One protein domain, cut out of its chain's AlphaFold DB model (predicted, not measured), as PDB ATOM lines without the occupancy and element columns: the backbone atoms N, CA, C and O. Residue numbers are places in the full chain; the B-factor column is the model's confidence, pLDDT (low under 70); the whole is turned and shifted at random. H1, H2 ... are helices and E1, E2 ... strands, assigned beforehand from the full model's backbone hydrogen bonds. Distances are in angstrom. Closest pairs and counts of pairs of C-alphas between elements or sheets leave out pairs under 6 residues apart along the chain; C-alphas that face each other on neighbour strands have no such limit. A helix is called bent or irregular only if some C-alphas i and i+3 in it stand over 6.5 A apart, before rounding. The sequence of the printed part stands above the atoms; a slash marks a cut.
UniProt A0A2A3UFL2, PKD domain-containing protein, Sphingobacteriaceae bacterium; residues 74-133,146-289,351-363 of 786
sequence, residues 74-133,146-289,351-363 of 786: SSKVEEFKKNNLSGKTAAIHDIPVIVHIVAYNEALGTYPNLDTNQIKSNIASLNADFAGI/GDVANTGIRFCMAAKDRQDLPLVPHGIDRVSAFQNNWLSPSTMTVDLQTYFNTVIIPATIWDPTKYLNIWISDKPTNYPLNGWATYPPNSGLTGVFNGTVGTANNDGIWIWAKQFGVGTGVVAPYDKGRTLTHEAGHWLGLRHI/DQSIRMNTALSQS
ATOM      1  N   SER A  74     -85.553 -48.204 109.511       90.81
ATOM      2  CA  SER A  74     -84.614 -48.956 110.349       90.81
ATOM      3  C   SER A  74     -83.815 -48.033 111.272       90.81
ATOM      4  O   SER A  74     -83.676 -48.330 112.457       90.81
ATOM      5  N   SER A  75     -83.374 -46.861 110.791       90.19
ATOM      6  CA  SER A  75     -82.724 -45.865 111.660       90.19
ATOM      7  C   SER A  75     -83.641 -45.403 112.801       90.19
ATOM      8  O   SER A  75     -83.198 -45.248 113.940       90.19
ATOM      9  N   LYS A  76     -84.941 -45.257 112.525       89.25
ATOM     10  CA  LYS A  76     -85.948 -44.871 113.517       89.25
ATOM     11  C   LYS A  76     -86.303 -45.987 114.484       89.25
ATOM     12  O   LYS A  76     -86.550 -45.703 115.652       89.25
ATOM     13  N   VAL A  77     -86.269 -47.239 114.042       89.75
ATOM     14  CA  VAL A  77     -86.444 -48.408 114.910       89.75
ATOM     15  C   VAL A  77     -85.320 -48.469 115.942       89.75
ATOM     16  O   VAL A  77     -85.590 -48.663 117.124       89.75
ATOM     17  N   GLU A  78     -84.075 -48.223 115.534       90.31
ATOM     18  CA  GLU A  78     -82.937 -48.181 116.459       90.31
ATOM     19  C   GLU A  78     -83.037 -47.020 117.462       90.31
ATOM     20  O   GLU A  78     -82.735 -47.185 118.647       90.31
ATOM     21  N   GLU A  79     -83.509 -45.845 117.025       86.06
ATOM     22  CA  GLU A  79     -83.835 -44.732 117.929       86.06
ATOM     23  C   GLU A  79     -84.953 -45.115 118.917       86.06
ATOM     24  O   GLU A  79     -84.838 -44.870 120.121       86.06
ATOM     25  N   PHE A  80     -86.020 -45.756 118.433       83.44
ATOM     26  CA  PHE A  80     -87.154 -46.196 119.244       83.44
ATOM     27  C   PHE A  80     -86.735 -47.240 120.289       83.44
ATOM     28  O   PHE A  80     -87.073 -47.096 121.466       83.44
ATOM     29  N   LYS A  81     -85.926 -48.238 119.902       84.56
ATOM     30  CA  LYS A  81     -85.363 -49.257 120.805       84.56
ATOM     31  C   LYS A  81     -84.534 -48.617 121.927       84.56
ATOM     32  O   LYS A  81     -84.723 -48.961 123.092       84.56
ATOM     33  N   LYS A  82     -83.688 -47.624 121.614       80.38
ATOM     34  CA  LYS A  82     -82.915 -46.866 122.623       80.38
ATOM     35  C   LYS A  82     -83.810 -46.081 123.585       80.38
ATOM     36  O   LYS A  82     -83.555 -46.064 124.787       80.38
ATOM     37  N   ASN A  83     -84.875 -45.464 123.076       69.50
ATOM     38  CA  ASN A  83     -85.797 -44.668 123.887       69.50
ATOM     39  C   ASN A  83     -86.699 -45.531 124.792       69.50
ATOM     40  O   ASN A  83     -87.000 -45.122 125.914       69.50
ATOM     41  N   ASN A  84     -87.077 -46.741 124.363       65.12
ATOM     42  CA  ASN A  84     -87.893 -47.665 125.164       65.12
ATOM     43  C   ASN A  84     -87.132 -48.326 126.329       65.12
ATOM     44  O   ASN A  84     -87.748 -48.679 127.333       65.12
ATOM     45  N   LEU A  85     -85.795 -48.401 126.274       51.31
ATOM     46  CA  LEU A  85     -84.956 -48.810 127.416       51.31
ATOM     47  C   LEU A  85     -85.043 -47.836 128.611       51.31
ATOM     48  O   LEU A  85     -84.619 -48.173 129.712       51.31
ATOM     49  N   SER A  86     -85.632 -46.648 128.418       42.31
ATOM     50  CA  SER A  86     -85.861 -45.646 129.471       42.31
ATOM     51  C   SER A  86     -87.178 -45.843 130.245       42.31
ATOM     52  O   SER A  86     -87.565 -44.968 131.017       42.31
ATOM     53  N   GLY A  87     -87.895 -46.958 130.044       38.00
ATOM     54  CA  GLY A  87     -89.062 -47.331 130.857       38.00
ATOM     55  C   GLY A  87     -90.348 -46.540 130.586       38.00
ATOM     56  O   GLY A  87     -91.243 -46.528 131.429       38.00
ATOM     57  N   LYS A  88     -90.476 -45.879 129.429       40.22
ATOM     58  CA  LYS A  88     -91.760 -45.299 129.004       40.22
ATOM     59  C   LYS A  88     -92.634 -46.415 128.429       40.22
ATOM     60  O   LYS A  88     -92.264 -47.048 127.450       40.22
ATOM     61  N   THR A  89     -93.778 -46.673 129.054       39.47
ATOM     62  CA  THR A  89     -94.795 -47.605 128.553       39.47
ATOM     63  C   THR A  89     -95.219 -47.214 127.137       39.47
ATOM     64  O   THR A  89     -95.511 -46.043 126.885       39.47
ATOM     65  N   ALA A  90     -95.269 -48.187 126.219       47.00
ATOM     66  CA  ALA A  90     -95.832 -47.986 124.888       47.00
ATOM     67  C   ALA A  90     -97.274 -47.474 125.028       47.00
ATOM     68  O   ALA A  90     -98.090 -48.078 125.731       47.00
ATOM     69  N   ALA A  91     -97.572 -46.326 124.423       51.88
ATOM     70  CA  ALA A  91     -98.918 -45.776 124.433       51.88
ATOM     71  C   ALA A  91     -99.846 -46.717 123.653       51.88
ATOM     72  O   ALA A  91     -99.507 -47.145 122.553       51.88
ATOM     73  N   ILE A  92    -101.017 -47.037 124.209       54.41
ATOM     74  CA  ILE A  92    -102.057 -47.736 123.445       54.41
ATOM     75  C   ILE A  92    -102.493 -46.798 122.317       54.41
ATOM     76  O   ILE A  92    -103.006 -45.708 122.582       54.41
ATOM     77  N   HIS A  93    -102.283 -47.209 121.069       68.62
ATOM     78  CA  HIS A  93    -102.674 -46.426 119.902       68.62
ATOM     79  C   HIS A  93    -104.093 -46.799 119.482       68.62
ATOM     80  O   HIS A  93    -104.313 -47.871 118.928       68.62
ATOM     81  N   ASP A  94    -105.047 -45.902 119.734       81.81
ATOM     82  CA  ASP A  94    -106.425 -46.014 119.255       81.81
ATOM     83  C   ASP A  94    -106.560 -45.409 117.857       81.81
ATOM     84  O   ASP A  94    -106.734 -44.201 117.707       81.81
ATOM     85  N   ILE A  95    -106.484 -46.248 116.828       92.12
ATOM     86  CA  ILE A  95    -106.553 -45.846 115.425       92.12
ATOM     87  C   ILE A  95    -108.021 -45.761 114.981       92.12
ATOM     88  O   ILE A  95    -108.714 -46.786 114.947       92.12
ATOM     89  N   PRO A  96    -108.522 -44.571 114.607       93.56
ATOM     90  CA  PRO A  96    -109.866 -44.408 114.068       93.56
ATOM     91  C   PRO A  96    -109.954 -44.956 112.651       93.56
ATOM     92  O   PRO A  96    -109.202 -44.535 111.783       93.56
ATOM     93  N   VAL A  97    -110.887 -45.867 112.406       96.81
ATOM     94  CA  VAL A  97    -111.084 -46.529 111.115       96.81
ATOM     95  C   VAL A  97    -112.347 -46.014 110.445       96.81
ATOM     96  O   VAL A  97    -113.415 -45.965 111.066       96.81
ATOM     97  N   ILE A  98    -112.226 -45.690 109.162       97.31
ATOM     98  CA  ILE A  98    -113.349 -45.444 108.264       97.31
ATOM     99  C   ILE A  98    -113.304 -46.442 107.106       97.31
ATOM    100  O   ILE A  98    -112.285 -46.605 106.438       97.31
ATOM    101  N   VAL A  99    -114.414 -47.145 106.897       98.12
ATOM    102  CA  VAL A  99    -114.561 -48.157 105.852       98.12
ATOM    103  C   VAL A  99    -115.439 -47.604 104.734       98.12
ATOM    104  O   VAL A  99    -116.650 -47.476 104.916       98.12
ATOM    105  N   HIS A 100    -114.838 -47.301 103.584       97.69
ATOM    106  CA  HIS A 100    -115.510 -46.855 102.365       97.69
ATOM    107  C   HIS A 100    -115.984 -48.059 101.552       97.69
ATOM    108  O   HIS A 100    -115.189 -48.781 100.947       97.69
ATOM    109  N   ILE A 101    -117.293 -48.270 101.497       96.06
ATOM    110  CA  ILE A 101    -117.907 -49.334 100.706       96.06
ATOM    111  C   ILE A 101    -118.315 -48.744  99.364       96.06
ATOM    112  O   ILE A 101    -119.240 -47.933  99.299       96.06
ATOM    113  N   VAL A 102    -117.640 -49.161  98.299       95.62
ATOM    114  CA  VAL A 102    -117.922 -48.722  96.931       95.62
ATOM    115  C   VAL A 102    -118.948 -49.674  96.313       95.62
ATOM    116  O   VAL A 102    -118.622 -50.811  95.969       95.62
ATOM    117  N   ALA A 103    -120.196 -49.213  96.202       89.50
ATOM    118  CA  ALA A 103    -121.329 -49.997  95.701       89.50
ATOM    119  C   ALA A 103    -121.824 -49.495  94.333       89.50
ATOM    120  O   ALA A 103    -121.941 -48.289  94.106       89.50
ATOM    121  N   TYR A 104    -122.191 -50.420  93.446       87.06
ATOM    122  CA  TYR A 104    -122.612 -50.211  92.056       87.06
ATOM    123  C   TYR A 104    -124.130 -50.431  91.863       87.06
ATOM    124  O   TYR A 104    -124.558 -50.922  90.820       87.06
ATOM    125  N   ASN A 105    -124.939 -49.996  92.847       82.12
ATOM    126  CA  ASN A 105    -126.414 -50.117  92.988       82.12
ATOM    127  C   ASN A 105    -126.951 -51.350  93.727       82.12
ATOM    128  O   ASN A 105    -128.164 -51.563  93.779       82.12
ATOM    129  N   GLU A 106    -126.095 -52.149  94.347       84.19
ATOM    130  CA  GLU A 106    -126.539 -53.305  95.114       84.19
ATOM    131  C   GLU A 106    -127.193 -52.880  96.436       84.19
ATOM    132  O   GLU A 106    -126.761 -51.935  97.105       84.19
ATOM    133  N   ALA A 107    -128.253 -53.588  96.833       72.50
ATOM    134  CA  ALA A 107    -128.916 -53.357  98.113       72.50
ATOM    135  C   ALA A 107    -127.966 -53.634  99.293       72.50
ATOM    136  O   ALA A 107    -127.051 -54.446  99.187       72.50
ATOM    137  N   LEU A 108    -128.212 -52.995 100.439       71.12
ATOM    138  CA  LEU A 108    -127.462 -53.255 101.670       71.12
ATOM    139  C   LEU A 108    -127.482 -54.754 102.024       71.12
ATOM    140  O   LEU A 108    -128.553 -55.351 102.105       71.12
ATOM    141  N   GLY A 109    -126.307 -55.331 102.276       68.00
ATOM    142  CA  GLY A 109    -126.127 -56.758 102.557       68.00
ATOM    143  C   GLY A 109    -125.973 -57.624 101.303       68.00
ATOM    144  O   GLY A 109    -125.709 -58.818 101.416       68.00
ATOM    145  N   THR A 110    -126.092 -57.036 100.111       78.62
ATOM    146  CA  THR A 110    -125.798 -57.696  98.839       78.62
ATOM    147  C   THR A 110    -124.405 -57.298  98.390       78.62
ATOM    148  O   THR A 110    -124.093 -56.117  98.286       78.62
ATOM    149  N   TYR A 111    -123.568 -58.288  98.100       82.25
ATOM    150  CA  TYR A 111    -122.221 -58.086  97.578       82.25
ATOM    151  C   TYR A 111    -122.185 -57.106  96.384       82.25
ATOM    152  O   TYR A 111    -122.994 -57.298  95.475       82.25
ATOM    153  N   PRO A 112    -121.255 -56.123  96.344       85.00
ATOM    154  CA  PRO A 112    -120.204 -55.803  97.321       85.00
ATOM    155  C   PRO A 112    -120.641 -54.824  98.435       85.00
ATOM    156  O   PRO A 112    -119.818 -54.448  99.266       85.00
ATOM    157  N   ASN A 113    -121.914 -54.415  98.494       85.75
ATOM    158  CA  ASN A 113    -122.469 -53.512  99.508       85.75
ATOM    159  C   ASN A 113    -122.677 -54.220 100.867       85.75
ATOM    160  O   ASN A 113    -123.803 -54.506 101.282       85.75
ATOM    161  N   LEU A 114    -121.570 -54.519 101.555       82.50
ATOM    162  CA  LEU A 114    -121.524 -55.369 102.753       82.50
ATOM    163  C   LEU A 114    -122.429 -54.889 103.899       82.50
ATOM    164  O   LEU A 114    -122.615 -53.683 104.125       82.50
ATOM    165  N   ASP A 115    -122.962 -55.837 104.671       75.62
ATOM    166  CA  ASP A 115    -123.713 -55.522 105.880       75.62
ATOM    167  C   ASP A 115    -122.793 -55.003 107.003       75.62
ATOM    168  O   ASP A 115    -121.596 -55.282 107.076       75.62
ATOM    169  N   THR A 116    -123.371 -54.218 107.911       74.44
ATOM    170  CA  THR A 116    -122.631 -53.573 109.004       74.44
ATOM    171  C   THR A 116    -121.985 -54.574 109.976       74.44
ATOM    172  O   THR A 116    -120.966 -54.250 110.583       74.44
ATOM    173  N   ASN A 117    -122.541 -55.776 110.153       71.38
ATOM    174  CA  ASN A 117    -121.985 -56.771 111.073       71.38
ATOM    175  C   ASN A 117    -120.769 -57.479 110.476       71.38
ATOM    176  O   ASN A 117    -119.823 -57.731 111.218       71.38
ATOM    177  N   GLN A 118    -120.748 -57.736 109.165       78.06
ATOM    178  CA  GLN A 118    -119.559 -58.251 108.477       78.06
ATOM    179  C   GLN A 118    -118.369 -57.286 108.607       78.06
ATOM    180  O   GLN A 118    -117.235 -57.705 108.828       78.06
ATOM    181  N   ILE A 119    -118.622 -55.974 108.563       82.06
ATOM    182  CA  ILE A 119    -117.569 -54.968 108.757       82.06
ATOM    183  C   ILE A 119    -117.062 -54.980 110.200       82.06
ATOM    184  O   ILE A 119    -115.859 -55.050 110.445       82.06
ATOM    185  N   LYS A 120    -117.987 -54.970 111.166       79.69
ATOM    186  CA  LYS A 120    -117.650 -55.052 112.594       79.69
ATOM    187  C   LYS A 120    -116.892 -56.336 112.936       79.69
ATOM    188  O   LYS A 120    -116.006 -56.287 113.784       79.69
ATOM    189  N   SER A 121    -117.215 -57.462 112.295       80.38
ATOM    190  CA  SER A 121    -116.519 -58.727 112.539       80.38
ATOM    191  C   SER A 121    -115.072 -58.678 112.059       80.38
ATOM    192  O   SER A 121    -114.205 -59.169 112.776       80.38
ATOM    193  N   ASN A 122    -114.782 -58.010 110.934       88.69
ATOM    194  CA  ASN A 122    -113.398 -57.823 110.498       88.69
ATOM    195  C   ASN A 122    -112.595 -56.982 111.497       88.69
ATOM    196  O   ASN A 122    -111.519 -57.377 111.921       88.69
ATOM    197  N   ILE A 123    -113.154 -55.856 111.947       90.00
ATOM    198  CA  ILE A 123    -112.474 -54.968 112.902       90.00
ATOM    199  C   ILE A 123    -112.277 -55.642 114.268       90.00
ATOM    200  O   ILE A 123    -111.270 -55.408 114.936       90.00
ATOM    201  N   ALA A 124    -113.192 -56.521 114.684       80.75
ATOM    202  CA  ALA A 124    -112.987 -57.362 115.861       80.75
ATOM    203  C   ALA A 124    -111.838 -58.368 115.659       80.75
ATOM    204  O   ALA A 124    -111.001 -58.514 116.547       80.75
ATOM    205  N   SER A 125    -111.773 -59.015 114.490       86.44
ATOM    206  CA  SER A 125    -110.690 -59.940 114.128       86.44
ATOM    207  C   SER A 125    -109.330 -59.243 114.097       86.44
ATOM    208  O   SER A 125    -108.379 -59.732 114.699       86.44
ATOM    209  N   LEU A 126    -109.271 -58.064 113.475       95.44
ATOM    210  CA  LEU A 126    -108.090 -57.210 113.402       95.44
ATOM    211  C   LEU A 126    -107.569 -56.867 114.803       95.44
ATOM    212  O   LEU A 126    -106.397 -57.060 115.102       95.44
ATOM    213  N   ASN A 127    -108.449 -56.428 115.706       90.75
ATOM    214  CA  ASN A 127    -108.061 -56.129 117.086       90.75
ATOM    215  C   ASN A 127    -107.550 -57.354 117.853       90.75
ATOM    216  O   ASN A 127    -106.625 -57.222 118.652       90.75
ATOM    217  N   ALA A 128    -108.139 -58.533 117.641       79.31
ATOM    218  CA  ALA A 128    -107.678 -59.756 118.294       79.31
ATOM    219  C   ALA A 128    -106.274 -60.165 117.808       79.31
ATOM    220  O   ALA A 128    -105.440 -60.565 118.621       79.31
ATOM    221  N   ASP A 129    -105.999 -60.010 116.511       94.06
ATOM    222  CA  ASP A 129    -104.699 -60.317 115.901       94.06
ATOM    223  C   ASP A 129    -103.600 -59.397 116.410       94.06
ATOM    224  O   ASP A 129    -102.563 -59.861 116.877       94.06
ATOM    225  N   PHE A 130    -103.861 -58.091 116.394       94.19
ATOM    226  CA  PHE A 130    -102.925 -57.083 116.883       94.19
ATOM    227  C   PHE A 130    -102.706 -57.163 118.400       94.19
ATOM    228  O   PHE A 130    -101.674 -56.711 118.892       94.19
ATOM    229  N   ALA A 131    -103.625 -57.775 119.150       83.31
ATOM    230  CA  ALA A 131    -103.461 -58.052 120.575       83.31
ATOM    231  C   ALA A 131    -102.753 -59.390 120.877       83.31
ATOM    232  O   ALA A 131    -102.549 -59.704 122.050       83.31
ATOM    233  N   GLY A 132    -102.392 -60.184 119.859       84.44
ATOM    234  CA  GLY A 132    -101.748 -61.491 120.043       84.44
ATOM    235  C   GLY A 132    -102.683 -62.567 120.613       84.44
ATOM    236  O   GLY A 132    -102.227 -63.535 121.214       84.44
ATOM    237  N   ILE A 133    -104.000 -62.395 120.462       85.31
ATOM    238  CA  ILE A 133    -105.042 -63.308 120.972       85.31
ATOM    239  C   ILE A 133    -106.014 -63.757 119.867       85.31
ATOM    240  O   ILE A 133    -107.133 -64.193 120.139       85.31
ATOM    241  N   GLY A 146     -92.654 -67.602 122.308       86.81
ATOM    242  CA  GLY A 146     -92.063 -66.413 122.935       86.81
ATOM    243  C   GLY A 146     -92.019 -65.178 122.031       86.81
ATOM    244  O   GLY A 146     -91.885 -64.066 122.539       86.81
ATOM    245  N   ASP A 147     -92.176 -65.361 120.719       91.69
ATOM    246  CA  ASP A 147     -92.116 -64.276 119.740       91.69
ATOM    247  C   ASP A 147     -93.495 -63.656 119.488       91.69
ATOM    248  O   ASP A 147     -93.565 -62.558 118.952       91.69
ATOM    249  N   VAL A 148     -94.593 -64.311 119.896       89.50
ATOM    250  CA  VAL A 148     -95.962 -63.796 119.717       89.50
ATOM    251  C   VAL A 148     -96.118 -62.440 120.403       89.50
ATOM    252  O   VAL A 148     -96.080 -62.335 121.630       89.50
ATOM    253  N   ALA A 149     -96.365 -61.405 119.604       88.25
ATOM    254  CA  ALA A 149     -96.484 -60.048 120.106       88.25
ATOM    255  C   ALA A 149     -97.930 -59.619 120.356       88.25
ATOM    256  O   ALA A 149     -98.817 -59.778 119.516       88.25
ATOM    257  N   ASN A 150     -98.128 -58.937 121.483       87.31
ATOM    258  CA  ASN A 150     -99.178 -57.936 121.600       87.31
ATOM    259  C   ASN A 150     -98.600 -56.598 121.127       87.31
ATOM    260  O   ASN A 150     -97.652 -56.074 121.711       87.31
ATOM    261  N   THR A 151     -99.168 -56.051 120.059       86.38
ATOM    262  CA  THR A 151     -98.643 -54.845 119.410       86.38
ATOM    263  C   THR A 151     -98.946 -53.557 120.176       86.38
ATOM    264  O   THR A 151     -98.320 -52.532 119.916       86.38
ATOM    265  N   GLY A 152     -99.920 -53.580 121.097       79.81
ATOM    266  CA  GLY A 152    -100.445 -52.382 121.760       79.81
ATOM    267  C   GLY A 152    -101.289 -51.470 120.855       79.81
ATOM    268  O   GLY A 152    -101.722 -50.404 121.294       79.81
ATOM    269  N   ILE A 153    -101.547 -51.877 119.609       86.69
ATOM    270  CA  ILE A 153    -102.320 -51.119 118.622       86.69
ATOM    271  C   ILE A 153    -103.767 -51.617 118.631       86.69
ATOM    272  O   ILE A 153    -104.029 -52.817 118.556       86.69
ATOM    273  N   ARG A 154    -104.720 -50.685 118.708       87.50
ATOM    274  CA  ARG A 154    -106.157 -50.960 118.686       87.50
ATOM    275  C   ARG A 154    -106.832 -50.127 117.604       87.50
ATOM    276  O   ARG A 154    -106.553 -48.950 117.431       87.50
ATOM    277  N   PHE A 155    -107.784 -50.724 116.911       93.38
ATOM    278  CA  PHE A 155    -108.579 -50.095 115.868       93.38
ATOM    279  C   PHE A 155    -110.002 -49.876 116.367       93.38
ATOM    280  O   PHE A 155    -110.646 -50.791 116.887       93.38
ATOM    281  N   CYS A 156    -110.525 -48.671 116.192       87.75
ATOM    282  CA  CYS A 156    -111.885 -48.325 116.574       87.75
ATOM    283  C   CYS A 156    -112.678 -47.899 115.331       87.75
ATOM    284  O   CYS A 156    -112.137 -47.284 114.419       87.75
ATOM    285  N   MET A 157    -113.983 -48.156 115.299       88.81
ATOM    286  CA  MET A 157    -114.841 -47.563 114.269       88.81
ATOM    287  C   MET A 157    -114.992 -46.063 114.550       88.81
ATOM    288  O   MET A 157    -115.408 -45.696 115.653       88.81
ATOM    289  N   ALA A 158    -114.670 -45.210 113.577       90.81
ATOM    290  CA  ALA A 158    -114.773 -43.759 113.716       90.81
ATOM    291  C   ALA A 158    -116.189 -43.332 114.139       90.81
ATOM    292  O   ALA A 158    -117.177 -43.694 113.508       90.81
ATOM    293  N   ALA A 159    -116.304 -42.553 115.210       83.62
ATOM    294  CA  ALA A 159    -117.593 -42.078 115.718       83.62
ATOM    295  C   ALA A 159    -118.017 -40.731 115.110       83.62
ATOM    296  O   ALA A 159    -119.149 -40.296 115.314       83.62
ATOM    297  N   LYS A 160    -117.111 -40.063 114.389       83.38
ATOM    298  CA  LYS A 160    -117.328 -38.746 113.790       83.38
ATOM    299  C   LYS A 160    -116.961 -38.738 112.313       83.38
ATOM    300  O   LYS A 160    -116.051 -39.461 111.914       83.38
ATOM    301  N   ASP A 161    -117.656 -37.917 111.538       86.81
ATOM    302  CA  ASP A 161    -117.407 -37.721 110.112       86.81
ATOM    303  C   ASP A 161    -116.297 -36.682 109.829       86.81
ATOM    304  O   ASP A 161    -115.545 -36.266 110.724       86.81
ATOM    305  N   ARG A 162    -116.143 -36.274 108.560       89.69
ATOM    306  CA  ARG A 162    -115.152 -35.263 108.138       89.69
ATOM    307  C   ARG A 162    -115.431 -33.872 108.718       89.69
ATOM    308  O   ARG A 162    -114.508 -33.066 108.803       89.69
ATOM    309  N   GLN A 163    -116.676 -33.597 109.097       86.00
ATOM    310  CA  GLN A 163    -117.154 -32.335 109.656       86.00
ATOM    311  C   GLN A 163    -117.263 -32.385 111.186       86.00
ATOM    312  O   GLN A 163    -117.822 -31.472 111.790       86.00
ATOM    313  N   ASP A 164    -116.712 -33.428 111.818       80.81
ATOM    314  CA  ASP A 164    -116.779 -33.651 113.264       80.81
ATOM    315  C   ASP A 164    -118.196 -33.908 113.813       80.81
ATOM    316  O   ASP A 164    -118.408 -33.882 115.031       80.81
ATOM    317  N   LEU A 165    -119.156 -34.237 112.942       79.62
ATOM    318  CA  LEU A 165    -120.515 -34.616 113.326       79.62
ATOM    319  C   LEU A 165    -120.604 -36.119 113.634       79.62
ATOM    320  O   LEU A 165    -119.799 -36.896 113.120       79.62
ATOM    321  N   PRO A 166    -121.570 -36.564 114.463       76.88
ATOM    322  CA  PRO A 166    -121.764 -37.983 114.750       76.88
ATOM    323  C   PRO A 166    -121.992 -38.816 113.480       76.88
ATOM    324  O   PRO A 166    -122.933 -38.573 112.727       76.88
ATOM    325  N   LEU A 167    -121.166 -39.840 113.283       76.62
ATOM    326  CA  LEU A 167    -121.248 -40.752 112.145       76.62
ATOM    327  C   LEU A 167    -122.045 -41.999 112.532       76.62
ATOM    328  O   LEU A 167    -121.580 -42.784 113.352       76.62
ATOM    329  N   VAL A 168    -123.218 -42.222 111.931       73.12
ATOM    330  CA  VAL A 168    -124.051 -43.410 112.191       73.12
ATOM    331  C   VAL A 168    -124.410 -44.116 110.875       73.12
ATOM    332  O   VAL A 168    -125.053 -43.503 110.026       73.12
ATOM    333  N   PRO A 169    -124.087 -45.415 110.716       73.12
ATOM    334  CA  PRO A 169    -123.331 -46.263 111.643       73.12
ATOM    335  C   PRO A 169    -121.846 -45.862 111.734       73.12
ATOM    336  O   PRO A 169    -121.250 -45.463 110.742       73.12
ATOM    337  N   HIS A 170    -121.250 -46.003 112.924       83.81
ATOM    338  CA  HIS A 170    -119.849 -45.634 113.171       83.81
ATOM    339  C   HIS A 170    -118.905 -46.348 112.195       83.81
ATOM    340  O   HIS A 170    -119.079 -47.541 111.939       83.81
ATOM    341  N   GLY A 171    -117.886 -45.629 111.727       89.19
ATOM    342  CA  GLY A 171    -116.766 -46.110 110.922       89.19
ATOM    343  C   GLY A 171    -117.145 -46.651 109.550       89.19
ATOM    344  O   GLY A 171    -116.359 -47.393 108.971       89.19
ATOM    345  N   ILE A 172    -118.333 -46.327 109.034       91.88
ATOM    346  CA  ILE A 172    -118.801 -46.802 107.731       91.88
ATOM    347  C   ILE A 172    -119.210 -45.612 106.870       91.88
ATOM    348  O   ILE A 172    -120.090 -44.839 107.238       91.88
ATOM    349  N   ASP A 173    -118.611 -45.541 105.690       94.25
ATOM    350  CA  ASP A 173    -118.928 -44.605 104.622       94.25
ATOM    351  C   ASP A 173    -119.413 -45.407 103.405       94.25
ATOM    352  O   ASP A 173    -118.740 -46.333 102.950       94.25
ATOM    353  N   ARG A 174    -120.616 -45.125 102.897       92.00
ATOM    354  CA  ARG A 174    -121.193 -45.855 101.754       92.00
ATOM    355  C   ARG A 174    -121.156 -44.971 100.524       92.00
ATOM    356  O   ARG A 174    -121.944 -44.038 100.401       92.00
ATOM    357  N   VAL A 175    -120.274 -45.313  99.595       93.12
ATOM    358  CA  VAL A 175    -120.025 -44.540  98.385       93.12
ATOM    359  C   VAL A 175    -120.784 -45.162  97.217       93.12
ATOM    360  O   VAL A 175    -120.535 -46.304  96.825       93.12
ATOM    361  N   SER A 176    -121.716 -44.404  96.636       91.94
ATOM    362  CA  SER A 176    -122.433 -44.831  95.432       91.94
ATOM    363  C   SER A 176    -121.570 -44.597  94.191       91.94
ATOM    364  O   SER A 176    -121.445 -43.469  93.714       91.94
ATOM    365  N   ALA A 177    -121.001 -45.664  93.634       90.75
ATOM    366  CA  ALA A 177    -120.261 -45.602  92.375       90.75
ATOM    367  C   ALA A 177    -121.166 -45.192  91.202       90.75
ATOM    368  O   ALA A 177    -120.731 -44.472  90.307       90.75
ATOM    369  N   PHE A 178    -122.443 -45.589  91.242       86.38
ATOM    370  CA  PHE A 178    -123.435 -45.207  90.236       86.38
ATOM    371  C   PHE A 178    -123.686 -43.697  90.203       86.38
ATOM    372  O   PHE A 178    -123.622 -43.100  89.136       86.38
ATOM    373  N   GLN A 179    -123.915 -43.061  91.358       89.19
ATOM    374  CA  GLN A 179    -124.123 -41.607  91.422       89.19
ATOM    375  C   GLN A 179    -122.887 -40.818  90.972       89.19
ATOM    376  O   GLN A 179    -123.020 -39.712  90.458       89.19
ATOM    377  N   ASN A 180    -121.695 -41.395  91.141       90.38
ATOM    378  CA  ASN A 180    -120.438 -40.794  90.710       90.38
ATOM    379  C   ASN A 180    -120.047 -41.145  89.260       90.38
ATOM    380  O   ASN A 180    -118.981 -40.733  88.806       90.38
ATOM    381  N   ASN A 181    -120.887 -41.882  88.519       90.62
ATOM    382  CA  ASN A 181    -120.601 -42.364  87.161       90.62
ATOM    383  C   ASN A 181    -119.263 -43.122  87.046       90.62
ATOM    384  O   ASN A 181    -118.551 -43.009  86.046       90.62
ATOM    385  N   TRP A 182    -118.895 -43.884  88.077       93.75
ATOM    386  CA  TRP A 182    -117.665 -44.672  88.080       93.75
ATOM    387  C   TRP A 182    -117.833 -46.018  87.377       93.75
ATOM    388  O   TRP A 182    -118.919 -46.595  87.323       93.75
ATOM    389  N   LEU A 183    -116.724 -46.528  86.843       91.25
ATOM    390  CA  LEU A 183    -116.687 -47.779  86.098       91.25
ATOM    391  C   LEU A 183    -116.995 -48.966  87.013       91.25
ATOM    392  O   LEU A 183    -116.372 -49.131  88.063       91.25
ATOM    393  N   SER A 184    -117.913 -49.825  86.567       88.25
ATOM    394  CA  SER A 184    -118.157 -51.116  87.208       88.25
ATOM    395  C   SER A 184    -116.971 -52.067  86.983       88.25
ATOM    396  O   SER A 184    -116.522 -52.201  85.838       88.25
ATOM    397  N   PRO A 185    -116.512 -52.806  88.012       88.00
ATOM    398  CA  PRO A 185    -115.476 -53.826  87.890       88.00
ATOM    399  C   PRO A 185    -115.810 -54.918  86.874       88.00
ATOM    400  O   PRO A 185    -114.911 -55.491  86.266       88.00
ATOM    401  N   SER A 186    -117.100 -55.182  86.635       85.12
ATOM    402  CA  SER A 186    -117.550 -56.160  85.637       85.12
ATOM    403  C   SER A 186    -117.300 -55.733  84.186       85.12
ATOM    404  O   SER A 186    -117.269 -56.587  83.301       85.12
ATOM    405  N   THR A 187    -117.125 -54.435  83.929       85.69
ATOM    406  CA  THR A 187    -116.970 -53.865  82.580       85.69
ATOM    407  C   THR A 187    -115.672 -53.086  82.396       85.69
ATOM    408  O   THR A 187    -115.426 -52.560  81.311       85.69
ATOM    409  N   MET A 188    -114.856 -52.946  83.444       85.31
ATOM    410  CA  MET A 188    -113.642 -52.140  83.373       85.31
ATOM    411  C   MET A 188    -112.557 -52.825  82.536       85.31
ATOM    412  O   MET A 188    -112.325 -54.027  82.642       85.31
ATOM    413  N   THR A 189    -111.865 -52.028  81.724       86.94
ATOM    414  CA  THR A 189    -110.695 -52.448  80.934       86.94
ATOM    415  C   THR A 189    -109.385 -51.873  81.474       86.94
ATOM    416  O   THR A 189    -108.309 -52.290  81.054       86.94
ATOM    417  N   VAL A 190    -109.476 -50.919  82.404       89.19
ATOM    418  CA  VAL A 190    -108.340 -50.342  83.127       89.19
ATOM    419  C   VAL A 190    -108.003 -51.195  84.347       89.19
ATOM    420  O   VAL A 190    -108.887 -51.821  84.933       89.19
ATOM    421  N   ASP A 191    -106.731 -51.203  84.743       90.56
ATOM    422  CA  ASP A 191    -106.297 -51.865  85.976       90.56
ATOM    423  C   ASP A 191    -107.010 -51.269  87.206       90.56
ATOM    424  O   ASP A 191    -107.141 -50.048  87.340       90.56
ATOM    425  N   LEU A 192    -107.484 -52.142  88.102       92.00
ATOM    426  CA  LEU A 192    -108.298 -51.758  89.256       92.00
ATOM    427  C   LEU A 192    -107.506 -50.894  90.241       92.00
ATOM    428  O   LEU A 192    -108.012 -49.859  90.670       92.00
ATOM    429  N   GLN A 193    -106.272 -51.280  90.571       90.69
ATOM    430  CA  GLN A 193    -105.421 -50.529  91.497       90.69
ATOM    431  C   GLN A 193    -105.116 -49.129  90.945       90.69
ATOM    432  O   GLN A 193    -105.229 -48.133  91.660       90.69
ATOM    433  N   THR A 194    -104.814 -49.028  89.650       90.19
ATOM    434  CA  THR A 194    -104.628 -47.753  88.944       90.19
ATOM    435  C   THR A 194    -105.894 -46.899  88.996       90.19
ATOM    436  O   THR A 194    -105.828 -45.711  89.318       90.19
ATOM    437  N   TYR A 195    -107.061 -47.488  88.728       93.62
ATOM    438  CA  TYR A 195    -108.340 -46.783  88.769       93.62
ATOM    439  C   TYR A 195    -108.679 -46.269  90.175       93.62
ATOM    440  O   TYR A 195    -109.072 -45.115  90.338       93.62
ATOM    441  N   PHE A 196    -108.461 -47.087  91.207       93.44
ATOM    442  CA  PHE A 196    -108.663 -46.672  92.594       93.44
ATOM    443  C   PHE A 196    -107.755 -45.501  92.971       93.44
ATOM    444  O   PHE A 196    -108.250 -44.494  93.473       93.44
ATOM    445  N   ASN A 197    -106.459 -45.592  92.665       89.62
ATOM    446  CA  ASN A 197    -105.480 -44.560  93.011       89.62
ATOM    447  C   ASN A 197    -105.682 -43.233  92.267       89.62
ATOM    448  O   ASN A 197    -105.275 -42.189  92.767       89.62
ATOM    449  N   THR A 198    -106.288 -43.259  91.078       91.00
ATOM    450  CA  THR A 198    -106.450 -42.057  90.241       91.00
ATOM    451  C   THR A 198    -107.846 -41.446  90.300       91.00
ATOM    452  O   THR A 198    -107.987 -40.258  90.027       91.00
ATOM    453  N   VAL A 199    -108.871 -42.225  90.667       93.50
ATOM    454  CA  VAL A 199    -110.275 -41.784  90.626       93.50
ATOM    455  C   VAL A 199    -110.958 -41.908  91.983       93.50
ATOM    456  O   VAL A 199    -111.409 -40.908  92.537       93.50
ATOM    457  N   ILE A 200    -111.053 -43.123  92.528       95.06
ATOM    458  CA  ILE A 200    -111.924 -43.393  93.682       95.06
ATOM    459  C   ILE A 200    -111.319 -42.848  94.975       95.06
ATOM    460  O   ILE A 200    -111.994 -42.134  95.718       95.06
ATOM    461  N   ILE A 201    -110.056 -43.173  95.254       94.88
ATOM    462  CA  ILE A 201    -109.397 -42.800  96.506       94.88
ATOM    463  C   ILE A 201    -109.298 -41.271  96.638       94.88
ATOM    464  O   ILE A 201    -109.807 -40.756  97.632       94.88
ATOM    465  N   PRO A 202    -108.797 -40.510  95.642       93.62
ATOM    466  CA  PRO A 202    -108.744 -39.049  95.747       93.62
ATOM    467  C   PRO A 202    -110.113 -38.387  95.972       93.62
ATOM    468  O   PRO A 202    -110.193 -37.342  96.611       93.62
ATOM    469  N   ALA A 203    -111.201 -38.992  95.479       94.94
ATOM    470  CA  ALA A 203    -112.557 -38.478  95.669       94.94
ATOM    471  C   ALA A 203    -113.157 -38.814  97.051       94.94
ATOM    472  O   ALA A 203    -114.062 -38.123  97.525       94.94
ATOM    473  N   THR A 204    -112.686 -39.880  97.703       96.38
ATOM    474  CA  THR A 204    -113.354 -40.482  98.876       96.38
ATOM    475  C   THR A 204    -112.501 -40.541 100.130       96.38
ATOM    476  O   THR A 204    -113.048 -40.815 101.195       96.38
ATOM    477  N   ILE A 205    -111.209 -40.238 100.044       96.19
ATOM    478  CA  ILE A 205    -110.298 -40.254 101.186       96.19
ATOM    479  C   ILE A 205    -110.731 -39.261 102.269       96.19
ATOM    480  O   ILE A 205    -111.120 -38.121 101.998       96.19
ATOM    481  N   TRP A 206    -110.714 -39.720 103.518       95.94
ATOM    482  CA  TRP A 206    -110.820 -38.872 104.699       95.94
ATOM    483  C   TRP A 206    -109.408 -38.560 105.187       95.94
ATOM    484  O   TRP A 206    -108.492 -39.341 104.954       95.94
ATOM    485  N   ASP A 207    -109.236 -37.425 105.867       94.88
ATOM    486  CA  ASP A 207    -107.931 -36.936 106.332       94.88
ATOM    487  C   ASP A 207    -107.091 -38.062 106.981       94.88
ATOM    488  O   ASP A 207    -107.423 -38.503 108.091       94.88
ATOM    489  N   PRO A 208    -106.020 -38.541 106.313       93.25
ATOM    490  CA  PRO A 208    -105.280 -39.718 106.757       93.25
ATOM    491  C   PRO A 208    -104.472 -39.465 108.034       93.25
ATOM    492  O   PRO A 208    -104.047 -40.415 108.678       93.25
ATOM    493  N   THR A 209    -104.326 -38.202 108.465       91.75
ATOM    494  CA  THR A 209    -103.765 -37.862 109.787       91.75
ATOM    495  C   THR A 209    -104.728 -38.168 110.942       91.75
ATOM    496  O   THR A 209    -104.331 -38.202 112.111       91.75
ATOM    497  N   LYS A 210    -106.013 -38.389 110.631       92.81
ATOM    498  CA  LYS A 210    -107.106 -38.592 111.595       92.81
ATOM    499  C   LYS A 210    -107.757 -39.964 111.489       92.81
ATOM    500  O   LYS A 210    -108.275 -40.437 112.501       92.81
ATOM    501  N   TYR A 211    -107.749 -40.575 110.307       95.44
ATOM    502  CA  TYR A 211    -108.419 -41.841 110.037       95.44
ATOM    503  C   TYR A 211    -107.518 -42.797 109.252       95.44
ATOM    504  O   TYR A 211    -106.875 -42.400 108.287       95.44
ATOM    505  N   LEU A 212    -107.546 -44.079 109.610       97.06
ATOM    506  CA  LEU A 212    -107.183 -45.159 108.702       97.06
ATOM    507  C   LEU A 212    -108.337 -45.362 107.717       97.06
ATOM    508  O   LEU A 212    -109.429 -45.788 108.108       97.06
ATOM    509  N   ASN A 213    -108.080 -45.058 106.446       98.19
ATOM    510  CA  ASN A 213    -109.022 -45.267 105.354       98.19
ATOM    511  C   ASN A 213    -108.920 -46.702 104.828       98.19
ATOM    512  O   ASN A 213    -107.834 -47.169 104.471       98.19
ATOM    513  N   ILE A 214    -110.058 -47.393 104.761       98.62
ATOM    514  CA  ILE A 214    -110.162 -48.742 104.208       98.62
ATOM    515  C   ILE A 214    -111.221 -48.746 103.112       98.62
ATOM    516  O   ILE A 214    -112.392 -48.507 103.384       98.62
ATOM    517  N   TRP A 215    -110.842 -49.066 101.882       98.25
ATOM    518  CA  TRP A 215    -111.766 -49.219 100.764       98.25
ATOM    519  C   TRP A 215    -112.146 -50.676 100.548       98.25
ATOM    520  O   TRP A 215    -111.311 -51.577 100.602       98.25
ATOM    521  N   ILE A 216    -113.424 -50.890 100.254       96.06
ATOM    522  CA  ILE A 216    -113.986 -52.194  99.934       96.06
ATOM    523  C   ILE A 216    -114.786 -52.085  98.643       96.06
ATOM    524  O   ILE A 216    -115.653 -51.218  98.515       96.06
ATOM    525  N   SER A 217    -114.535 -52.994  97.703       95.31
ATOM    526  CA  SER A 217    -115.300 -53.085  96.457       95.31
ATOM    527  C   SER A 217    -115.332 -54.500  95.880       95.31
ATOM    528  O   SER A 217    -114.666 -55.420  96.369       95.31
ATOM    529  N   ASP A 218    -116.096 -54.667  94.800       93.56
ATOM    530  CA  ASP A 218    -115.909 -55.777  93.863       93.56
ATOM    531  C   ASP A 218    -114.607 -55.588  93.051       93.56
ATOM    532  O   ASP A 218    -113.996 -54.513  93.064       93.56
ATOM    533  N   LYS A 219    -114.178 -56.637  92.347       92.31
ATOM    534  CA  LYS A 219    -113.029 -56.659  91.440       92.31
ATOM    535  C   LYS A 219    -113.388 -57.401  90.145       92.31
ATOM    536  O   LYS A 219    -114.266 -58.263  90.167       92.31
ATOM    537  N   PRO A 220    -112.696 -57.138  89.021       92.06
ATOM    538  CA  PRO A 220    -112.878 -57.927  87.803       92.06
ATOM    539  C   PRO A 220    -112.664 -59.427  88.058       92.06
ATOM    540  O   PRO A 220    -111.802 -59.811  88.850       92.06
ATOM    541  N   THR A 221    -113.400 -60.291  87.348       86.44
ATOM    542  CA  THR A 221    -113.382 -61.754  87.560       86.44
ATOM    543  C   THR A 221    -111.972 -62.353  87.568       86.44
ATOM    544  O   THR A 221    -111.672 -63.198  88.407       86.44
ATOM    545  N   ASN A 222    -111.094 -61.879  86.680       83.62
ATOM    546  CA  ASN A 222    -109.722 -62.379  86.528       83.62
ATOM    547  C   ASN A 222    -108.673 -61.482  87.209       83.62
ATOM    548  O   ASN A 222    -107.494 -61.560  86.877       83.62
ATOM    549  N   TYR A 223    -109.086 -60.606  88.128       88.81
ATOM    550  CA  TYR A 223    -108.151 -59.739  88.836       88.81
ATOM    551  C   TYR A 223    -107.372 -60.528  89.901       88.81
ATOM    552  O   TYR A 223    -108.012 -61.178  90.736       88.81
ATOM    553  N   PRO A 224    -106.028 -60.483  89.909       86.12
ATOM    554  CA  PRO A 224    -105.215 -61.364  90.748       86.12
ATOM    555  C   PRO A 224    -105.091 -60.890  92.200       86.12
ATOM    556  O   PRO A 224    -104.695 -61.686  93.052       86.12
ATOM    557  N   LEU A 225    -105.403 -59.621  92.485       90.94
ATOM    558  CA  LEU A 225    -105.193 -59.032  93.805       90.94
ATOM    559  C   LEU A 225    -106.437 -59.099  94.689       90.94
ATOM    560  O   LEU A 225    -107.576 -59.022  94.219       90.94
ATOM    561  N   ASN A 226    -106.168 -59.187  95.982       92.00
ATOM    562  CA  ASN A 226    -107.146 -59.363  97.052       92.00
ATOM    563  C   ASN A 226    -107.095 -58.255  98.107       92.00
ATOM    564  O   ASN A 226    -108.094 -57.961  98.762       92.00
ATOM    565  N   GLY A 227    -105.938 -57.619  98.216       94.81
ATOM    566  CA  GLY A 227    -105.694 -56.466  99.052       94.81
ATOM    567  C   GLY A 227    -104.463 -55.719  98.560       94.81
ATOM    568  O   GLY A 227    -103.641 -56.279  97.825       94.81
ATOM    569  N   TRP A 228    -104.374 -54.445  98.916       95.06
ATOM    570  CA  TRP A 228    -103.131 -53.683  98.882       95.06
ATOM    571  C   TRP A 228    -103.201 -52.529  99.881       95.06
ATOM    572  O   TRP A 228    -104.282 -52.047 100.226       95.06
ATOM    573  N   ALA A 229    -102.041 -52.040 100.284       94.75
ATOM    574  CA  ALA A 229    -101.861 -50.925 101.192       94.75
ATOM    575  C   ALA A 229    -100.797 -49.953 100.678       94.75
ATOM    576  O   ALA A 229    -100.032 -50.241  99.752       94.75
ATOM    577  N   THR A 230    -100.730 -48.790 101.316       92.38
ATOM    578  CA  THR A 230     -99.614 -47.854 101.186       92.38
ATOM    579  C   THR A 230     -98.648 -47.976 102.356       92.38
ATOM    580  O   THR A 230     -99.068 -48.052 103.510       92.38
ATOM    581  N   TYR A 231     -97.344 -47.896 102.087       91.44
ATOM    582  CA  TYR A 231     -96.342 -47.803 103.152       91.44
ATOM    583  C   TYR A 231     -96.342 -46.416 103.828       91.44
ATOM    584  O   TYR A 231     -96.698 -45.420 103.190       91.44
ATOM    585  N   PRO A 232     -95.909 -46.311 105.099       89.12
ATOM    586  CA  PRO A 232     -95.801 -45.039 105.811       89.12
ATOM    587  C   PRO A 232     -94.964 -43.966 105.099       89.12
ATOM    588  O   PRO A 232     -93.808 -44.227 104.776       89.12
ATOM    589  N   PRO A 233     -95.451 -42.727 104.903       83.19
ATOM    590  CA  PRO A 233     -94.602 -41.638 104.429       83.19
ATOM    591  C   PRO A 233     -93.684 -41.084 105.523       83.19
ATOM    592  O   PRO A 233     -93.958 -41.190 106.720       83.19
ATOM    593  N   ASN A 234     -92.608 -40.418 105.101       74.38
ATOM    594  CA  ASN A 234     -91.641 -39.765 105.987       74.38
ATOM    595  C   ASN A 234     -92.228 -38.525 106.708       74.38
ATOM    596  O   ASN A 234     -93.169 -37.887 106.242       74.38
ATOM    597  N   SER A 235     -91.592 -38.156 107.818       60.50
ATOM    598  CA  SER A 235     -91.769 -37.004 108.716       60.50
ATOM    599  C   SER A 235     -91.641 -35.582 108.121       60.50
ATOM    600  O   SER A 235     -91.794 -34.624 108.873       60.50
ATOM    601  N   GLY A 236     -91.411 -35.399 106.808       54.84
ATOM    602  CA  GLY A 236     -91.457 -34.059 106.179       54.84
ATOM    603  C   GLY A 236     -90.275 -33.628 105.298       54.84
ATOM    604  O   GLY A 236     -90.202 -32.455 104.940       54.84
ATOM    605  N   LEU A 237     -89.361 -34.523 104.906       47.56
ATOM    606  CA  LEU A 237     -88.334 -34.199 103.901       47.56
ATOM    607  C   LEU A 237     -88.882 -34.426 102.481       47.56
ATOM    608  O   LEU A 237     -89.192 -35.556 102.102       47.56
ATOM    609  N   THR A 238     -89.007 -33.357 101.694       43.91
ATOM    610  CA  THR A 238     -89.467 -33.402 100.296       43.91
ATOM    611  C   THR A 238     -88.382 -33.930  99.352       43.91
ATOM    612  O   THR A 238     -87.251 -33.454  99.394       43.91
ATOM    613  N   GLY A 239     -88.743 -34.851  98.448       50.06
ATOM    614  CA  GLY A 239     -87.957 -35.162  97.242       50.06
ATOM    615  C   GLY A 239     -87.050 -36.399  97.271       50.06
ATOM    616  O   GLY A 239     -86.324 -36.605  96.306       50.06
ATOM    617  N   VAL A 240     -87.077 -37.228  98.322       46.19
ATOM    618  CA  VAL A 240     -86.126 -38.359  98.444       46.19
ATOM    619  C   VAL A 240     -86.689 -39.692  97.928       46.19
ATOM    620  O   VAL A 240     -85.922 -40.558  97.534       46.19
ATOM    621  N   PHE A 241     -88.012 -39.858  97.822       54.34
ATOM    622  CA  PHE A 241     -88.609 -41.130  97.398       54.34
ATOM    623  C   PHE A 241     -89.465 -40.964  96.147       54.34
ATOM    624  O   PHE A 241     -90.506 -40.313  96.176       54.34
ATOM    625  N   ASN A 242     -89.035 -41.590  95.055       44.72
ATOM    626  CA  ASN A 242     -89.840 -41.783  93.856       44.72
ATOM    627  C   ASN A 242     -90.447 -43.198  93.954       44.72
ATOM    628  O   ASN A 242     -89.825 -44.165  93.522       44.72
ATOM    629  N   GLY A 243     -91.578 -43.362  94.653       52.00
ATOM    630  CA  GLY A 243     -92.160 -44.690  94.902       52.00
ATOM    631  C   GLY A 243     -93.287 -44.737  95.940       52.00
ATOM    632  O   GLY A 243     -93.613 -43.735  96.569       52.00
ATOM    633  N   THR A 244     -93.886 -45.922  96.086       64.81
ATOM    634  CA  THR A 244     -95.230 -46.208  96.622       64.81
ATOM    635  C   THR A 244     -95.420 -46.077  98.142       64.81
ATOM    636  O   THR A 244     -95.822 -47.015  98.834       64.81
ATOM    637  N   VAL A 245     -95.149 -44.896  98.683       82.06
ATOM    638  CA  VAL A 245     -95.581 -44.514 100.035       82.06
ATOM    639  C   VAL A 245     -96.923 -43.784  99.982       82.06
ATOM    640  O   VAL A 245     -97.306 -43.225  98.952       82.06
ATOM    641  N   GLY A 246     -97.646 -43.792 101.097       85.19
ATOM    642  CA  GLY A 246     -98.911 -43.085 101.230       85.19
ATOM    643  C   GLY A 246     -98.732 -41.572 101.191       85.19
ATOM    644  O   GLY A 246     -97.719 -41.023 101.613       85.19
ATOM    645  N   THR A 247     -99.737 -40.878 100.691       87.81
ATOM    646  CA  THR A 247     -99.813 -39.420 100.620       87.81
ATOM    647  C   THR A 247    -101.142 -38.962 101.205       87.81
ATOM    648  O   THR A 247    -102.045 -39.769 101.429       87.81
ATOM    649  N   ALA A 248    -101.310 -37.650 101.379       88.00
ATOM    650  CA  ALA A 248    -102.584 -37.074 101.812       88.00
ATOM    651  C   ALA A 248    -103.782 -37.466 100.918       88.00
ATOM    652  O   ALA A 248    -104.919 -37.365 101.366       88.00
ATOM    653  N   ASN A 249    -103.530 -37.923  99.682       88.31
ATOM    654  CA  ASN A 249    -104.555 -38.207  98.680       88.31
ATOM    655  C   ASN A 249    -104.663 -39.689  98.289       88.31
ATOM    656  O   ASN A 249    -105.488 -40.011  97.439       88.31
ATOM    657  N   ASN A 250    -103.825 -40.578  98.837       89.50
ATOM    658  CA  ASN A 250    -103.863 -42.006  98.496       89.50
ATOM    659  C   ASN A 250    -103.540 -42.977  99.649       89.50
ATOM    660  O   ASN A 250    -103.511 -44.179  99.405       89.50
ATOM    661  N   ASP A 251    -103.276 -42.497 100.873       93.06
ATOM    662  CA  ASP A 251    -102.913 -43.378 101.991       93.06
ATOM    663  C   ASP A 251    -104.104 -44.205 102.506       93.06
ATOM    664  O   ASP A 251    -105.194 -43.678 102.753       93.06
ATOM    665  N   GLY A 252    -103.869 -45.503 102.696       95.31
ATOM    666  CA  GLY A 252    -104.802 -46.434 103.321       95.31
ATOM    667  C   GLY A 252    -104.711 -47.838 102.733       95.31
ATOM    668  O   GLY A 252    -103.658 -48.255 102.247       95.31
ATOM    669  N   ILE A 253    -105.815 -48.580 102.824       97.94
ATOM    670  CA  ILE A 253    -105.890 -50.008 102.491       97.94
ATOM    671  C   ILE A 253    -107.083 -50.258 101.571       97.94
ATOM    672  O   ILE A 253    -108.177 -49.781 101.846       97.94
ATOM    673  N   TRP A 254    -106.922 -51.055 100.523       97.38
ATOM    674  CA  TRP A 254    -108.044 -51.625  99.779       97.38
ATOM    675  C   TRP A 254    -108.129 -53.129 100.023       97.38
ATOM    676  O   TRP A 254    -107.100 -53.800 100.060       97.38
ATOM    677  N   ILE A 255    -109.347 -53.659 100.151       96.62
ATOM    678  CA  ILE A 255    -109.621 -55.094 100.291       96.62
ATOM    679  C   ILE A 255    -110.781 -55.500  99.382       96.62
ATOM    680  O   ILE A 255    -111.814 -54.828  99.297       96.62
ATOM    681  N   TRP A 256    -110.658 -56.671  98.764       95.38
ATOM    682  CA  TRP A 256    -111.753 -57.286  98.035       95.38
ATOM    683  C   TRP A 256    -112.907 -57.672  98.972       95.38
ATOM    684  O   TRP A 256    -112.730 -58.402  99.948       95.38
ATOM    685  N   ALA A 257    -114.133 -57.256  98.643       93.62
ATOM    686  CA  ALA A 257    -115.297 -57.416  99.516       93.62
ATOM    687  C   ALA A 257    -115.597 -58.868  99.954       93.62
ATOM    688  O   ALA A 257    -116.147 -59.068 101.037       93.62
ATOM    689  N   LYS A 258    -115.204 -59.895  99.179       91.75
ATOM    690  CA  LYS A 258    -115.385 -61.315  99.569       91.75
ATOM    691  C   LYS A 258    -114.369 -61.833 100.593       91.75
ATOM    692  O   LYS A 258    -114.480 -62.983 101.007       91.75
ATOM    693  N   GLN A 259    -113.395 -61.021 100.989       92.00
ATOM    694  CA  GLN A 259    -112.373 -61.361 101.989       92.00
ATOM    695  C   GLN A 259    -112.363 -60.383 103.164       92.00
ATOM    696  O   GLN A 259    -111.524 -60.457 104.059       92.00
ATOM    697  N   PHE A 260    -113.325 -59.459 103.181       92.81
ATOM    698  CA  PHE A 260    -113.490 -58.519 104.269       92.81
ATOM    699  C   PHE A 260    -114.523 -59.041 105.271       92.81
ATOM    700  O   PHE A 260    -115.720 -58.998 104.998       92.81
ATOM    701  N   GLY A 261    -114.082 -59.514 106.437       84.50
ATOM    702  CA  GLY A 261    -114.950 -60.013 107.506       84.50
ATOM    703  C   GLY A 261    -114.672 -61.455 107.908       84.50
ATOM    704  O   GLY A 261    -113.774 -62.117 107.396       84.50
ATOM    705  N   VAL A 262    -115.485 -61.933 108.845       76.06
ATOM    706  CA  VAL A 262    -115.498 -63.322 109.317       76.06
ATOM    707  C   VAL A 262    -116.929 -63.852 109.258       76.06
ATOM    708  O   VAL A 262    -117.860 -63.165 109.685       76.06
ATOM    709  N   GLY A 263    -117.106 -65.087 108.777       62.81
ATOM    710  CA  GLY A 263    -118.395 -65.786 108.790       62.81
ATOM    711  C   GLY A 263    -119.115 -65.803 107.439       62.81
ATOM    712  O   GLY A 263    -118.564 -66.241 106.436       62.81
ATOM    713  N   THR A 264    -120.393 -65.426 107.409       54.47
ATOM    714  CA  THR A 264    -121.210 -65.475 106.186       54.47
ATOM    715  C   THR A 264    -120.834 -64.351 105.222       54.47
ATOM    716  O   THR A 264    -120.646 -63.225 105.662       54.47
ATOM    717  N   GLY A 265    -120.776 -64.635 103.917       65.06
ATOM    718  CA  GLY A 265    -120.482 -63.629 102.883       65.06
ATOM    719  C   GLY A 265    -119.004 -63.517 102.491       65.06
ATOM    720  O   GLY A 265    -118.709 -62.940 101.445       65.06
ATOM    721  N   VAL A 266    -118.098 -64.131 103.262       79.88
ATOM    722  CA  VAL A 266    -116.672 -64.278 102.924       79.88
ATOM    723  C   VAL A 266    -116.353 -65.666 102.359       79.88
ATOM    724  O   VAL A 266    -117.106 -66.621 102.569       79.88
ATOM    725  N   VAL A 267    -115.266 -65.781 101.589       79.44
ATOM    726  CA  VAL A 267    -114.931 -66.990 100.817       79.44
ATOM    727  C   VAL A 267    -113.630 -67.621 101.313       79.44
ATOM    728  O   VAL A 267    -112.554 -67.041 101.188       79.44
ATOM    729  N   ALA A 268    -113.729 -68.855 101.818       84.31
ATOM    730  CA  ALA A 268    -112.562 -69.672 102.144       84.31
ATOM    731  C   ALA A 268    -111.676 -69.876 100.893       84.31
ATOM    732  O   ALA A 268    -112.214 -70.034  99.792       84.31
ATOM    733  N   PRO A 269    -110.339 -69.896 101.030       90.25
ATOM    734  CA  PRO A 269    -109.582 -70.026 102.280       90.25
ATOM    735  C   PRO A 269    -109.245 -68.705 102.998       90.25
ATOM    736  O   PRO A 269    -108.536 -68.739 103.996       90.25
ATOM    737  N   TYR A 270    -109.762 -67.565 102.528       89.88
ATOM    738  CA  TYR A 270    -109.469 -66.226 103.056       89.88
ATOM    739  C   TYR A 270    -110.705 -65.629 103.752       89.88
ATOM    740  O   TYR A 270    -111.324 -64.676 103.279       89.88
ATOM    741  N   ASP A 271    -111.145 -66.289 104.827       87.50
ATOM    742  CA  ASP A 271    -112.439 -66.063 105.487       87.50
ATOM    743  C   ASP A 271    -112.335 -65.861 107.016       87.50
ATOM    744  O   ASP A 271    -113.311 -66.079 107.748       87.50
ATOM    745  N   LYS A 272    -111.152 -65.477 107.515       91.75
ATOM    746  CA  LYS A 272    -110.895 -65.125 108.927       91.75
ATOM    747  C   LYS A 272    -110.420 -63.673 109.081       91.75
ATOM    748  O   LYS A 272    -109.898 -63.303 110.132       91.75
ATOM    749  N   GLY A 273    -110.616 -62.847 108.054       93.25
ATOM    750  CA  GLY A 273    -110.272 -61.425 108.047       93.25
ATOM    751  C   GLY A 273    -108.770 -61.138 107.974       93.25
ATOM    752  O   GLY A 273    -108.369 -60.005 108.230       93.25
ATOM    753  N   ARG A 274    -107.920 -62.123 107.643       96.75
ATOM    754  CA  ARG A 274    -106.459 -61.939 107.714       96.75
ATOM    755  C   ARG A 274    -105.880 -61.176 106.547       96.75
ATOM    756  O   ARG A 274    -104.832 -60.570 106.712       96.75
ATOM    757  N   THR A 275    -106.603 -61.082 105.433       96.25
ATOM    758  CA  THR A 275    -106.253 -60.135 104.368       96.25
ATOM    759  C   THR A 275    -106.163 -58.710 104.921       96.25
ATOM    760  O   THR A 275    -105.184 -58.024 104.662       96.25
ATOM    761  N   LEU A 276    -107.112 -58.273 105.762       97.69
ATOM    762  CA  LEU A 276    -107.022 -56.944 106.377       97.69
ATOM    763  C   LEU A 276    -105.857 -56.852 107.372       97.69
ATOM    764  O   LEU A 276    -105.162 -55.844 107.381       97.69
ATOM    765  N   THR A 277    -105.632 -57.883 108.189       98.38
ATOM    766  CA  THR A 277    -104.501 -57.926 109.133       98.38
ATOM    767  C   THR A 277    -103.153 -57.803 108.412       98.38
ATOM    768  O   THR A 277    -102.312 -57.008 108.826       98.38
ATOM    769  N   HIS A 278    -102.978 -58.525 107.305       98.25
ATOM    770  CA  HIS A 278    -101.794 -58.493 106.447       98.25
ATOM    771  C   HIS A 278    -101.563 -57.103 105.839       98.25
ATOM    772  O   HIS A 278    -100.502 -56.503 106.018       98.25
ATOM    773  N   GLU A 279    -102.584 -56.535 105.187       97.94
ATOM    774  CA  GLU A 279    -102.465 -55.202 104.587       97.94
ATOM    775  C   GLU A 279    -102.291 -54.099 105.645       97.94
ATOM    776  O   GLU A 279    -101.582 -53.122 105.412       97.94
ATOM    777  N   ALA A 280    -102.873 -54.255 106.838       98.19
ATOM    778  CA  ALA A 280    -102.629 -53.354 107.963       98.19
ATOM    779  C   ALA A 280    -101.179 -53.437 108.463       98.19
ATOM    780  O   ALA A 280    -100.616 -52.411 108.842       98.19
ATOM    781  N   GLY A 281    -100.551 -54.617 108.410       97.56
ATOM    782  CA  GLY A 281     -99.121 -54.787 108.664       97.56
ATOM    783  C   GLY A 281     -98.266 -53.984 107.682       97.56
ATOM    784  O   GLY A 281     -97.411 -53.205 108.109       97.56
ATOM    785  N   HIS A 282     -98.545 -54.075 106.378       96.19
ATOM    786  CA  HIS A 282     -97.891 -53.236 105.364       96.19
ATOM    787  C   HIS A 282     -98.129 -51.744 105.591       96.19
ATOM    788  O   HIS A 282     -97.188 -50.946 105.583       96.19
ATOM    789  N   TRP A 283     -99.377 -51.365 105.873       96.06
ATOM    790  CA  TRP A 283     -99.715 -49.988 106.206       96.06
ATOM    791  C   TRP A 283     -98.980 -49.510 107.467       96.06
ATOM    792  O   TRP A 283     -98.669 -48.331 107.579       96.06
ATOM    793  N   LEU A 284     -98.595 -50.391 108.387       95.12
ATOM    794  CA  LEU A 284     -97.770 -50.062 109.553       95.12
ATOM    795  C   LEU A 284     -96.261 -50.271 109.331       95.12
ATOM    796  O   LEU A 284     -95.481 -50.151 110.271       95.12
ATOM    797  N   GLY A 285     -95.819 -50.511 108.097       92.81
ATOM    798  CA  GLY A 285     -94.402 -50.555 107.737       92.81
ATOM    799  C   GLY A 285     -93.734 -51.927 107.849       92.81
ATOM    800  O   GLY A 285     -92.503 -52.003 107.909       92.81
ATOM    801  N   LEU A 286     -94.517 -53.007 107.876       96.31
ATOM    802  CA  LEU A 286     -93.998 -54.368 107.771       96.31
ATOM    803  C   LEU A 286     -93.805 -54.780 106.313       96.31
ATOM    804  O   LEU A 286     -94.611 -54.443 105.444       96.31
ATOM    805  N   ARG A 287     -92.755 -55.559 106.062       94.62
ATOM    806  CA  ARG A 287     -92.553 -56.273 104.801       94.62
ATOM    807  C   ARG A 287     -93.105 -57.686 104.882       94.62
ATOM    808  O   ARG A 287     -93.341 -58.211 105.967       94.62
ATOM    809  N   HIS A 288     -93.255 -58.305 103.717       96.38
ATOM    810  CA  HIS A 288     -93.403 -59.749 103.640       96.38
ATOM    811  C   HIS A 288     -92.198 -60.456 104.280       96.38
ATOM    812  O   HIS A 288     -91.068 -60.001 104.104       96.38
ATOM    813  N   ILE A 289     -92.409 -61.599 104.944       95.81
ATOM    814  CA  ILE A 289     -91.350 -62.271 105.731       95.81
ATOM    815  C   ILE A 289     -90.175 -62.827 104.902       95.81
ATOM    816  O   ILE A 289     -89.125 -63.151 105.446       95.81
ATOM    817  N   ASP A 351     -90.321 -57.783 117.136       94.06
ATOM    818  CA  ASP A 351     -89.689 -56.787 116.260       94.06
ATOM    819  C   ASP A 351     -90.693 -56.205 115.256       94.06
ATOM    820  O   ASP A 351     -90.663 -54.996 115.005       94.06
ATOM    821  N   GLN A 352     -91.639 -57.006 114.749       97.38
ATOM    822  CA  GLN A 352     -92.738 -56.486 113.930       97.38
ATOM    823  C   GLN A 352     -93.569 -55.463 114.725       97.38
ATOM    824  O   GLN A 352     -93.833 -54.365 114.234       97.38
ATOM    825  N   SER A 353     -93.910 -55.752 115.986       94.38
ATOM    826  CA  SER A 353     -94.572 -54.789 116.883       94.38
ATOM    827  C   SER A 353     -93.775 -53.488 117.044       94.38
ATOM    828  O   SER A 353     -94.334 -52.391 116.929       94.38
ATOM    829  N   ILE A 354     -92.458 -53.580 117.247       89.81
ATOM    830  CA  ILE A 354     -91.580 -52.408 117.371       89.81
ATOM    831  C   ILE A 354     -91.581 -51.579 116.081       89.81
ATOM    832  O   ILE A 354     -91.693 -50.350 116.147       89.81
ATOM    833  N   ARG A 355     -91.493 -52.217 114.908       93.25
ATOM    834  CA  ARG A 355     -91.562 -51.523 113.612       93.25
ATOM    835  C   ARG A 355     -92.888 -50.797 113.431       93.25
ATOM    836  O   ARG A 355     -92.876 -49.617 113.085       93.25
ATOM    837  N   MET A 356     -94.007 -51.453 113.741       94.19
ATOM    838  CA  MET A 356     -95.337 -50.848 113.633       94.19
ATOM    839  C   MET A 356     -95.492 -49.617 114.534       94.19
ATOM    840  O   MET A 356     -95.930 -48.559 114.079       94.19
ATOM    841  N   ASN A 357     -95.062 -49.705 115.795       88.88
ATOM    842  CA  ASN A 357     -95.096 -48.572 116.727       88.88
ATOM    843  C   ASN A 357     -94.120 -47.446 116.331       88.88
ATOM    844  O   ASN A 357     -94.406 -46.258 116.513       88.88
ATOM    845  N   THR A 358     -92.981 -47.792 115.727       88.56
ATOM    846  CA  THR A 358     -92.059 -46.804 115.151       88.56
ATOM    847  C   THR A 358     -92.726 -46.064 113.994       88.56
ATOM    848  O   THR A 358     -92.732 -44.835 113.978       88.56
ATOM    849  N   ALA A 359     -93.357 -46.779 113.060       88.94
ATOM    850  CA  ALA A 359     -94.081 -46.164 111.954       88.94
ATOM    851  C   ALA A 359     -95.208 -45.247 112.448       88.94
ATOM    852  O   ALA A 359     -95.342 -44.131 111.943       88.94
ATOM    853  N   LEU A 360     -95.968 -45.672 113.465       87.56
ATOM    854  CA  LEU A 360     -96.996 -44.842 114.091       87.56
ATOM    855  C   LEU A 360     -96.411 -43.562 114.675       87.56
ATOM    856  O   LEU A 360     -96.929 -42.495 114.387       87.56
ATOM    857  N   SER A 361     -95.326 -43.632 115.446       84.81
ATOM    858  CA  SER A 361     -94.778 -42.447 116.121       84.81
ATOM    859  C   SER A 361     -93.974 -41.504 115.216       84.81
ATOM    860  O   SER A 361     -93.838 -40.330 115.554       84.81
ATOM    861  N   GLN A 362     -93.434 -41.989 114.090       84.31
ATOM    862  CA  GLN A 362     -92.480 -41.231 113.264       84.31
ATOM    863  C   GLN A 362     -93.022 -40.801 111.893       84.31
ATOM    864  O   GLN A 362     -92.482 -39.876 111.282       84.31
ATOM    865  N   SER A 363     -94.061 -41.456 111.369       84.19
ATOM    866  CA  SER A 363     -94.615 -41.125 110.051       84.19
ATOM    867  C   SER A 363     -95.550 -39.919 110.116       84.19
ATOM    868  O   SER A 363     -96.439 -39.865 110.965       84.19
TER     869      SER A 363
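What this domain is: This is residues 74 to 133, 146 to 289 and 351 to 363 of the 786 residues of the protein "PKD domain-containing protein" of Sphingobacteriaceae bacterium (UniProt A0A2A3UFL2). A strongly twisted sheet of six strands makes the core, with H2 and H4 over one face and H3 over the other; near one end H5 only grazes the sheet, and H1 packs on H5, away from the sheet. E2 and E3 line one side of the long strand E1; E4 lies on its other side and pairs with E6, which pairs with E5. The printed part has 217 residues with five named helices and six named strands, in the order H1 E1 H2 E2 E3 H3 E4 E5 E6 H4 H5. The sheet is branched and mixed, and the class is mixed, helices and strands, with under half of the residues in named elements. The whole is compact, with a radius of gyration of the C-alphas of 17.5 A and spans of 55 by 40 by 38 A.

How they stand to each other: H1, residues 74 to 84, touches H5, residues 351 to 362, about perpendicular at 87 degrees; their closest C-alphas, those of Val 77 and Thr 358, are 5.8 A apart. Beside E1, residues 93 to 103, the parallel strands E2, residues 153 to 157, and E3, residues 172 to 176, lie on one side, and parallel E4, residues 212 to 217, on the other side. Within hydrogen-bond range are N 95 and O 154, 2.8 A, N 101 and O 173, 2.8 A, and N 100 and O 214, 2.7 A. E6, residues 253 to 256, is parallel to E4, with N 215 and O 253 at 2.8 A, and forms an antiparallel hairpin with E5, residues 225 to 229, with N 254 and O 228 at 2.8 A. H2, residues 116 to 130, is on the sheet at a height of 8.0 A, slantwise to the strands, at 36 degrees to E1 on the local plane. H4, residues 274 to 283, is on the same face over E5 and E6, and touches H2 at a steep tilt of 62 degrees, with the C-alphas of Leu 126 and Thr 277 closest, 5.6 A apart. H3, residues 192 to 204, is on the opposite face over E1, across the strands at 71 degrees on the local plane. Every O i to N i+4 pair is within hydrogen-bond range in H1, H2, H4 and H5, but 6 of 9 in H3, which is only just irregular: C-alphas 198 and 201 are 7.0 A apart.

Where its parts are: H1 begins at C-alpha 74, (-84.614, -48.956, 110.349). E1 runs 30.8 A from C-alpha 93, (-102.674, -46.426, 119.902), and H2 spans 21.5 A. H5 spans 16.1 A to C-alpha 362, (-92.480, -41.231, 113.264).

The domain as a whole: The C-alphas farthest apart, those of Ser 86 and Thr 187, are 56.9 A apart. Cuts leave 13.5 A between C-alphas 133 and 146 and 12.0 A between C-alphas 289 and 351. The links E1 to H2, E2 to E3, E3 to H3, E5 to E6 and E6 to H4 are long. The pLDDT is under 70 at residues 83 to 93, 109, 235 to 244 and 263 to 265.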